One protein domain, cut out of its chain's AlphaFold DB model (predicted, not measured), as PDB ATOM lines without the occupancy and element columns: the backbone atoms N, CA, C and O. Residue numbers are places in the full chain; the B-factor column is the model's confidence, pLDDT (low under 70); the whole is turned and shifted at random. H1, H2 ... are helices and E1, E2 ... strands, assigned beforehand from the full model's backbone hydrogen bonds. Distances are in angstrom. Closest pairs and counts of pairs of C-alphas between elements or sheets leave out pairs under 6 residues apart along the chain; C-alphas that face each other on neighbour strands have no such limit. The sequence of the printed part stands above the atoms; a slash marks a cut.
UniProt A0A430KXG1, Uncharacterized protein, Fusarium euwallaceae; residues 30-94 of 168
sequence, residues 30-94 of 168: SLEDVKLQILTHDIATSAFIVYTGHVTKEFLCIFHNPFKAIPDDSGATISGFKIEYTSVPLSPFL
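What this domain is: This is residues 30 to 94 of the 168 residues of an uncharacterized protein of Fusarium euwallaceae (UniProt A0A430KXG1). A long, twisted ribbon of three strands, E1, E2 and E3, has the short helix H1 at one end, where a long loop swings out before the chain returns as E3. The 65 printed residues hold, in order, E1, E2, H1 and E3; the sheet order is E1, E2, E3, antiparallel. The class is mixed, helices and strands. The whole is extended, radius of gyration of the C-alphas 16.7 A, and flat, spanning 51 by 28 by 14 A.

Where its parts are: E1, residues 34 to 42, begins at C-alpha 34 (3.030, -56.791, -40.259) and is 25.4 A long. E2, residues 47 to 55, is 25.2 A. H1 is residues 57 to 64. E3, residues 81 to 89, is 26.2 A and ends at C-alpha 89 (13.013, -33.142, -33.444).

How they stand to each other: E1 and E2 form a hairpin at 161 degrees, with N 38 and O 51 2.8 A apart, within hydrogen-bond range. E2 and E3 are antiparallel at 164 degrees, with N 50 and O 86 at 2.8 A. H1 only grazes the sheet with residues 57 to 60; its closest C-alphas to E3 are Phe 59 and Phe 81, 7.0 A apart. In H1, 3 of 4 O i to N i+4 pairs are within range.

The domain as a whole: The printed part has no cut. The link from H1 to E3 is long, 16 residues; residues 72 to 77 stand free. Residues 69 to 79 have pLDDT under 70.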
ATOM      1  N   SER A  30      -0.763 -68.827 -42.328       81.06
ATOM      2  CA  SER A  30      -0.275 -68.274 -41.057       81.06
ATOM      3  C   SER A  30       0.378 -66.898 -41.202       81.06
ATOM      4  O   SER A  30       0.949 -66.400 -40.240       81.06
ATOM      5  N   LEU A  31       0.382 -66.313 -42.403       86.75
ATOM      6  CA  LEU A  31       0.876 -64.954 -42.594       86.75
ATOM      7  C   LEU A  31      -0.166 -63.964 -42.078       86.75
ATOM      8  O   LEU A  31      -1.354 -64.085 -42.386       86.75
ATOM      9  N   GLU A  32       0.308 -62.984 -41.324       90.44
ATOM     10  CA  GLU A  32      -0.481 -61.904 -40.740       90.44
ATOM     11  C   GLU A  32       0.005 -60.559 -41.280       90.44
ATOM     12  O   GLU A  32       1.073 -60.470 -41.896       90.44
ATOM     13  N   ASP A  33      -0.791 -59.517 -41.064       90.94
ATOM     14  CA  ASP A  33      -0.370 -58.155 -41.362       90.94
ATOM     15  C   ASP A  33       0.776 -57.760 -40.426       90.94
ATOM     16  O   ASP A  33       0.720 -57.963 -39.212       90.94
ATOM     17  N   VAL A  34       1.826 -57.173 -40.994       92.00
ATOM     18  CA  VAL A  34       3.030 -56.791 -40.259       92.00
ATOM     19  C   VAL A  34       3.152 -55.275 -40.243       92.00
ATOM     20  O   VAL A  34       3.196 -54.620 -41.286       92.00
ATOM     21  N   LYS A  35       3.265 -54.712 -39.037       92.06
ATOM     22  CA  LYS A  35       3.652 -53.316 -38.832       92.06
ATOM     23  C   LYS A  35       5.161 -53.242 -38.609       92.06
ATOM     24  O   LYS A  35       5.663 -53.642 -37.563       92.06
ATOM     25  N   LEU A  36       5.882 -52.715 -39.592       91.75
ATOM     26  CA  LEU A  36       7.309 -52.429 -39.514       91.75
ATOM     27  C   LEU A  36       7.514 -50.988 -39.046       91.75
ATOM     28  O   LEU A  36       6.916 -50.071 -39.598       91.75
ATOM     29  N   GLN A  37       8.386 -50.776 -38.066       92.06
ATOM     30  CA  GLN A  37       8.795 -49.437 -37.645       92.06
ATOM     31  C   GLN A  37      10.312 -49.318 -37.767       92.06
ATOM     32  O   GLN A  37      11.049 -50.111 -37.184       92.06
ATOM     33  N   ILE A  38      10.777 -48.343 -38.546       92.62
ATOM     34  CA  ILE A  38      12.198 -48.063 -38.752       92.62
ATOM     35  C   ILE A  38      12.495 -46.697 -38.147       92.62
ATOM     36  O   ILE A  38      11.933 -45.688 -38.571       92.62
ATOM     37  N   LEU A  39      13.399 -46.680 -37.168       91.88
ATOM     38  CA  LEU A  39      13.937 -45.465 -36.573       91.88
ATOM     39  C   LEU A  39      15.262 -45.117 -37.243       91.88
ATOM     40  O   LEU A  39      16.221 -45.887 -37.171       91.88
ATOM     41  N   THR A  40      15.336 -43.939 -37.843       93.81
ATOM     42  CA  THR A  40      16.591 -43.346 -38.300       93.81
ATOM     43  C   THR A  40      16.824 -42.004 -37.613       93.81
ATOM     44  O   THR A  40      15.940 -41.450 -36.956       93.81
ATOM     45  N   HIS A  41      18.047 -41.493 -37.712       92.75
ATOM     46  CA  HIS A  41      18.394 -40.164 -37.227       92.75
ATOM     47  C   HIS A  41      18.949 -39.344 -38.389       92.75
ATOM     48  O   HIS A  41      19.750 -39.846 -39.178       92.75
ATOM     49  N   ASP A  42      18.519 -38.091 -38.485       93.12
ATOM     50  CA  ASP A  42      19.095 -37.105 -39.385       93.12
ATOM     51  C   ASP A  42      19.974 -36.145 -38.581       93.12
ATOM     52  O   ASP A  42      19.513 -35.416 -37.697       93.12
ATOM     53  N   ILE A  43      21.268 -36.168 -38.898       92.19
ATOM     54  CA  ILE A  43      22.291 -35.349 -38.247       92.19
ATOM     55  C   ILE A  43      22.114 -33.873 -38.625       92.19
ATOM     56  O   ILE A  43      22.317 -33.002 -37.781       92.19
ATOM     57  N   ALA A  44      21.707 -33.578 -39.863       92.62
ATOM     58  CA  ALA A  44      21.623 -32.206 -40.358       92.62
ATOM     59  C   ALA A  44      20.497 -31.426 -39.671       92.62
ATOM     60  O   ALA A  44      20.684 -30.278 -39.271       92.62
ATOM     61  N   THR A  45      19.336 -32.060 -39.498       89.44
ATOM     62  CA  THR A  45      18.168 -31.436 -38.861       89.44
ATOM     63  C   THR A  45      18.065 -31.720 -37.363       89.44
ATOM     64  O   THR A  45      17.203 -31.149 -36.698       89.44
ATOM     65  N   SER A  46      18.950 -32.563 -36.810       92.50
ATOM     66  CA  SER A  46      18.864 -33.036 -35.421       92.50
ATOM     67  C   SER A  46      17.462 -33.565 -35.097       92.50
ATOM     68  O   SER A  46      16.828 -33.161 -34.116       92.50
ATOM     69  N   ALA A  47      16.968 -34.473 -35.939       92.25
ATOM     70  CA  ALA A  47      15.660 -35.099 -35.792       92.25
ATOM     71  C   ALA A  47      15.751 -36.624 -35.906       92.25
ATOM     72  O   ALA A  47      16.543 -37.173 -36.669       92.25
ATOM     73  N   PHE A  48      14.900 -37.315 -35.159       92.94
ATOM     74  CA  PHE A  48      14.576 -38.707 -35.412       92.94
ATOM     75  C   PHE A  48      13.549 -38.779 -36.530       92.94
ATOM     76  O   PHE A  48      12.604 -37.993 -36.578       92.94
ATOM     77  N   ILE A  49      13.721 -39.737 -37.424       93.81
ATOM     78  CA  ILE A  49      12.774 -40.015 -38.488       93.81
ATOM     79  C   ILE A  49      12.225 -41.412 -38.252       93.81
ATOM     80  O   ILE A  49      12.966 -42.373 -38.050       93.81
ATOM     81  N   VAL A  50      10.905 -41.506 -38.264       93.69
ATOM     82  CA  VAL A  50      10.158 -42.737 -38.061       93.69
ATOM     83  C   VAL A  50       9.454 -43.070 -39.358       93.69
ATOM     84  O   VAL A  50       8.587 -42.319 -39.813       93.69
ATOM     85  N   TYR A  51       9.830 -44.200 -39.944       94.38
ATOM     86  CA  TYR A  51       9.096 -44.795 -41.049       94.38
ATOM     87  C   TYR A  51       8.247 -45.940 -40.515       94.38
ATOM     88  O   TYR A  51       8.782 -46.924 -40.001       94.38
ATOM     89  N   THR A  52       6.933 -45.829 -40.670       93.12
ATOM     90  CA  THR A  52       5.995 -46.893 -40.305       93.12
ATOM     91  C   THR A  52       5.483 -47.549 -41.577       93.12
ATOM     92  O   THR A  52       4.708 -46.960 -42.323       93.12
ATOM     93  N   GLY A  53       5.945 -48.765 -41.844       92.06
ATOM     94  CA  GLY A  53       5.480 -49.598 -42.943       92.06
ATOM     95  C   GLY A  53       4.348 -50.514 -42.490       92.06
ATOM     96  O   GLY A  53       4.547 -51.347 -41.611       92.06
ATOM     97  N   HIS A  54       3.180 -50.406 -43.106       92.81
ATOM     98  CA  HIS A  54       2.106 -51.387 -42.982       92.81
ATOM     99  C   HIS A  54       2.180 -52.340 -44.167       92.81
ATOM    100  O   HIS A  54       1.943 -51.933 -45.307       92.81
ATOM    101  N   VAL A  55       2.541 -53.589 -43.884       91.88
ATOM    102  CA  VAL A  55       2.649 -54.661 -44.868       91.88
ATOM    103  C   VAL A  55       1.475 -55.605 -44.673       91.88
ATOM    104  O   VAL A  55       1.340 -56.205 -43.609       91.88
ATOM    105  N   THR A  56       0.626 -55.747 -45.681       90.56
ATOM    106  CA  THR A  56      -0.502 -56.673 -45.599       90.56
ATOM    107  C   THR A  56      -0.044 -58.107 -45.834       90.56
ATOM    108  O   THR A  56       0.913 -58.389 -46.566       90.56
ATOM    109  N   LYS A  57      -0.787 -59.044 -45.256       87.81
ATOM    110  CA  LYS A  57      -0.697 -60.478 -45.526       87.81
ATOM    111  C   LYS A  57      -0.714 -60.774 -47.023       87.81
ATOM    112  O   LYS A  57       0.042 -61.627 -47.483       87.81
ATOM    113  N   GLU A  58      -1.585 -60.101 -47.771       84.56
ATOM    114  CA  GLU A  58      -1.743 -60.296 -49.216       84.56
ATOM    115  C   GLU A  58      -0.438 -59.990 -49.952       84.56
ATOM    116  O   GLU A  58       0.036 -60.808 -50.742       84.56
ATOM    117  N   PHE A  59       0.215 -58.882 -49.587       85.75
ATOM    118  CA  PHE A  59       1.528 -58.527 -50.109       85.75
ATOM    119  C   PHE A  59       2.595 -59.565 -49.735       85.75
ATOM    120  O   PHE A  59       3.379 -59.989 -50.582       85.75
ATOM    121  N   LEU A  60       2.603 -60.055 -48.491       87.19
ATOM    122  CA  LEU A  60       3.548 -61.092 -48.052       87.19
ATOM    123  C   LEU A  60       3.328 -62.443 -48.755       87.19
ATOM    124  O   LEU A  60       4.290 -63.174 -49.020       87.19
ATOM    125  N   CYS A  61       2.086 -62.771 -49.115       83.00
ATOM    126  CA  CYS A  61       1.754 -63.996 -49.845       83.00
ATOM    127  C   CYS A  61       2.387 -64.033 -51.244       83.00
ATOM    128  O   CYS A  61       2.729 -65.118 -51.727       83.00
ATOM    129  N   ILE A  62       2.618 -62.871 -51.861       84.00
ATOM    130  CA  ILE A  62       3.316 -62.761 -53.149       84.00
ATOM    131  C   ILE A  62       4.750 -63.292 -53.024       84.00
ATOM    132  O   ILE A  62       5.169 -64.143 -53.809       84.00
ATOM    133  N   PHE A  63       5.478 -62.893 -51.975       82.88
ATOM    134  CA  PHE A  63       6.828 -63.408 -51.697       82.88
ATOM    135  C   PHE A  63       6.820 -64.879 -51.280       82.88
ATOM    136  O   PHE A  63       7.814 -65.592 -51.471       82.88
ATOM    137  N   HIS A  64       5.707 -65.351 -50.709       83.25
ATOM    138  CA  HIS A  64       5.531 -66.759 -50.389       83.25
ATOM    139  C   HIS A  64       5.503 -67.633 -51.650       83.25
ATOM    140  O   HIS A  64       6.176 -68.665 -51.695       83.25
ATOM    141  N   ASN A  65       4.752 -67.222 -52.676       80.25
ATOM    142  CA  ASN A  65       4.578 -67.973 -53.922       80.25
ATOM    143  C   ASN A  65       4.803 -67.079 -55.157       80.25
ATOM    144  O   ASN A  65       3.844 -66.780 -55.875       80.25
ATOM    145  N   PRO A  66       6.060 -66.715 -55.472       79.81
ATOM    146  CA  PRO A  66       6.358 -65.716 -56.503       79.81
ATOM    147  C   PRO A  66       5.887 -66.120 -57.908       79.81
ATOM    148  O   PRO A  66       5.572 -65.263 -58.717       79.81
ATOM    149  N   PHE A  67       5.787 -67.421 -58.199       75.56
ATOM    150  CA  PHE A  67       5.342 -67.931 -59.505       75.56
ATOM    151  C   PHE A  67       3.817 -68.066 -59.649       75.56
ATOM    152  O   PHE A  67       3.335 -68.338 -60.744       75.56
ATOM    153  N   LYS A  68       3.060 -67.945 -58.549       71.06
ATOM    154  CA  LYS A  68       1.584 -67.993 -58.549       71.06
ATOM    155  C   LYS A  68       0.952 -66.627 -58.314       71.06
ATOM    156  O   LYS A  68      -0.243 -66.476 -58.540       71.06
ATOM    157  N   ALA A  69       1.733 -65.668 -57.828       66.00
ATOM    158  CA  ALA A  69       1.314 -64.290 -57.720       66.00
ATOM    159  C   ALA A  69       1.223 -63.705 -59.131       66.00
ATOM    160  O   ALA A  69       2.220 -63.280 -59.708       66.00
ATOM    161  N   ILE A  70       0.030 -63.766 -59.716       62.16
ATOM    162  CA  ILE A  70      -0.268 -63.029 -60.938       62.16
ATOM    163  C   ILE A  70      -0.253 -61.551 -60.529       62.16
ATOM    164  O   ILE A  70      -0.971 -61.197 -59.593       62.16
ATOM    165  N   PRO A  71       0.589 -60.700 -61.142       61.72
ATOM    166  CA  PRO A  71       0.491 -59.265 -60.937       61.72
ATOM    167  C   PRO A  71      -0.911 -58.841 -61.369       61.72
ATOM    168  O   PRO A  71      -1.318 -59.190 -62.476       61.72
ATOM    169  N   ASP A  72      -1.652 -58.137 -60.514       61.91
ATOM    170  CA  ASP A  72      -2.926 -57.561 -60.937       61.91
ATOM    171  C   ASP A  72      -2.663 -56.677 -62.163       61.91
ATOM    172  O   ASP A  72      -1.959 -55.667 -62.099       61.91
ATOM    173  N   ASP A  73      -3.210 -57.094 -63.305       56.28
ATOM    174  CA  ASP A  73      -2.982 -56.517 -64.638       56.28
ATOM    175  C   ASP A  73      -3.600 -55.108 -64.781       56.28
ATOM    176  O   ASP A  73      -3.613 -54.501 -65.848       56.28
ATOM    177  N   SER A  74      -4.137 -54.555 -63.691       57.59
ATOM    178  CA  SER A  74      -4.824 -53.267 -63.674       57.59
ATOM    179  C   SER A  74      -3.885 -52.065 -63.559       57.59
ATOM    180  O   SER A  74      -4.367 -50.945 -63.391       57.59
ATOM    181  N   GLY A  75      -2.559 -52.260 -63.577       53.19
ATOM    182  CA  GLY A  75      -1.587 -51.181 -63.353       53.19
ATOM    183  C   GLY A  75      -1.770 -50.472 -62.003       53.19
ATOM    184  O   GLY A  75      -1.228 -49.387 -61.790       53.19
ATOM    185  N   ALA A  76      -2.555 -51.065 -61.100       56.06
ATOM    186  CA  ALA A  76      -2.786 -50.533 -59.777       56.06
ATOM    187  C   ALA A  76      -1.522 -50.781 -58.963       56.06
ATOM    188  O   ALA A  76      -1.040 -51.911 -58.866       56.06
ATOM    189  N   THR A  77      -0.976 -49.704 -58.401       56.94
ATOM    190  CA  THR A  77       0.030 -49.731 -57.340       56.94
ATOM    191  C   THR A  77      -0.245 -50.917 -56.427       56.94
ATOM    192  O   THR A  77      -1.359 -51.012 -55.919       56.94
ATOM    193  N   ILE A  78       0.731 -51.815 -56.257       60.53
ATOM    194  CA  ILE A  78       0.575 -53.043 -55.472       60.53
ATOM    195  C   ILE A  78      -0.043 -52.675 -54.115       60.53
ATOM    196  O   ILE A  78       0.615 -52.085 -53.255       60.53
ATOM    197  N   SER A  79      -1.336 -52.959 -53.966       69.31
ATOM    198  CA  SER A  79      -2.101 -52.608 -52.776       69.31
ATOM    199  C   SER A  79      -1.682 -53.574 -51.680       69.31
ATOM    200  O   SER A  79      -1.815 -54.785 -51.831       69.31
ATOM    201  N   GLY A  80      -1.086 -53.056 -50.610       76.88
ATOM    202  CA  GLY A  80      -0.602 -53.894 -49.514       76.88
ATOM    203  C   GLY A  80       0.685 -53.429 -48.848       76.88
ATOM    204  O   GLY A  80       1.125 -54.043 -47.882       76.88
ATOM    205  N   PHE A  81       1.278 -52.332 -49.322       84.62
ATOM    206  CA  PHE A  81       2.395 -51.688 -48.646       84.62
ATOM    207  C   PHE A  81       2.162 -50.181 -48.521       84.62
ATOM    208  O   PHE A  81       2.124 -49.462 -49.520       84.62
ATOM    209  N   LYS A  82       1.999 -49.693 -47.288       89.19
ATOM    210  CA  LYS A  82       1.844 -48.263 -46.981       89.19
ATOM    211  C   LYS A  82       2.992 -47.815 -46.089       89.19
ATOM    212  O   LYS A  82       3.179 -48.393 -45.026       89.19
ATOM    213  N   ILE A  83       3.723 -46.779 -46.494       90.69
ATOM    214  CA  ILE A  83       4.740 -46.142 -45.651       90.69
ATOM    215  C   ILE A  83       4.188 -44.824 -45.121       90.69
ATOM    216  O   ILE A  83       3.761 -43.964 -45.889       90.69
ATOM    217  N   GLU A  84       4.238 -44.656 -43.808       92.94
ATOM    218  CA  GLU A  84       4.007 -43.393 -43.121       92.94
ATOM    219  C   GLU A  84       5.343 -42.814 -42.661       92.94
ATOM    220  O   GLU A  84       6.264 -43.547 -42.299       92.94
ATOM    221  N   TYR A  85       5.444 -41.488 -42.684       93.69
ATOM    222  CA  TYR A  85       6.644 -40.745 -42.326       93.69
ATOM    223  C   TYR A  85       6.324 -39.791 -41.181       93.69
ATOM    224  O   TYR A  85       5.398 -38.987 -41.284       93.69
ATOM    225  N   THR A  86       7.106 -39.854 -40.107       93.44
ATOM    226  CA  THR A  86       7.013 -38.920 -38.980       93.44
ATOM    227  C   THR A  86       8.403 -38.433 -38.599       93.44
ATOM    228  O   THR A  86       9.304 -39.234 -38.374       93.44
ATOM    229  N   SER A  87       8.584 -37.118 -38.500       93.31
ATOM    230  CA  SER A  87       9.826 -36.509 -38.018       93.31
ATOM    231  C   SER A  87       9.637 -36.000 -36.591       93.31
ATOM    232  O   SER A  87       8.665 -35.303 -36.298       93.31
ATOM    233  N   VAL A  88      10.561 -36.355 -35.699       92.44
ATOM    234  CA  VAL A  88      10.557 -35.990 -34.281       92.44
ATOM    235  C   VAL A  88      11.851 -35.238 -33.956       92.44
ATOM    236  O   VAL A  88      12.914 -35.853 -33.890       92.44
ATOM    237  N   PRO A  89      11.808 -33.916 -33.728       92.06
ATOM    238  CA  PRO A  89      13.013 -33.142 -33.444       92.06
ATOM    239  C   PRO A  89      13.601 -33.497 -32.070       92.06
ATOM    240  O   PRO A  89      12.864 -33.582 -31.084       92.06
ATOM    241  N   LEU A  90      14.929 -33.654 -31.975       90.06
ATOM    242  CA  LEU A  90      15.608 -34.007 -30.716       90.06
ATOM    243  C   LEU A  90      15.482 -32.893 -29.674       90.06
ATOM    244  O   LEU A  90      15.279 -33.163 -28.492       90.06
ATOM    245  N   SER A  91      15.572 -31.639 -30.114       86.75
ATOM    246  CA  SER A  91      15.437 -30.472 -29.247       86.75
ATOM    247  C   SER A  91      13.987 -29.968 -29.217       86.75
ATOM    248  O   SER A  91      13.334 -29.959 -30.266       86.75
ATOM    249  N   PRO A  92      13.460 -29.545 -28.051       87.25
ATOM    250  CA  PRO A  92      14.072 -29.636 -26.718       87.25
ATOM    251  C   PRO A  92      14.102 -31.085 -26.206       87.25
ATOM    252  O   PRO A  92      13.162 -31.833 -26.436       87.25
ATOM    253  N   PHE A  93      15.138 -31.488 -25.460       84.56
ATOM    254  CA  PHE A  93      15.206 -32.853 -24.898       84.56
ATOM    255  C   PHE A  93      14.026 -33.177 -23.973       84.56
ATOM    256  O   PHE A  93      13.650 -34.336 -23.809       84.56
ATOM    257  N   LEU A  94      13.430 -32.138 -23.389       86.88
ATOM    258  CA  LEU A  94      12.287 -32.267 -22.512       86.88
ATOM    259  C   LEU A  94      11.068 -32.803 -23.269       86.88
ATOM    260  O   LEU A  94      10.701 -32.312 -24.339       86.88
TER     261      LEU A  94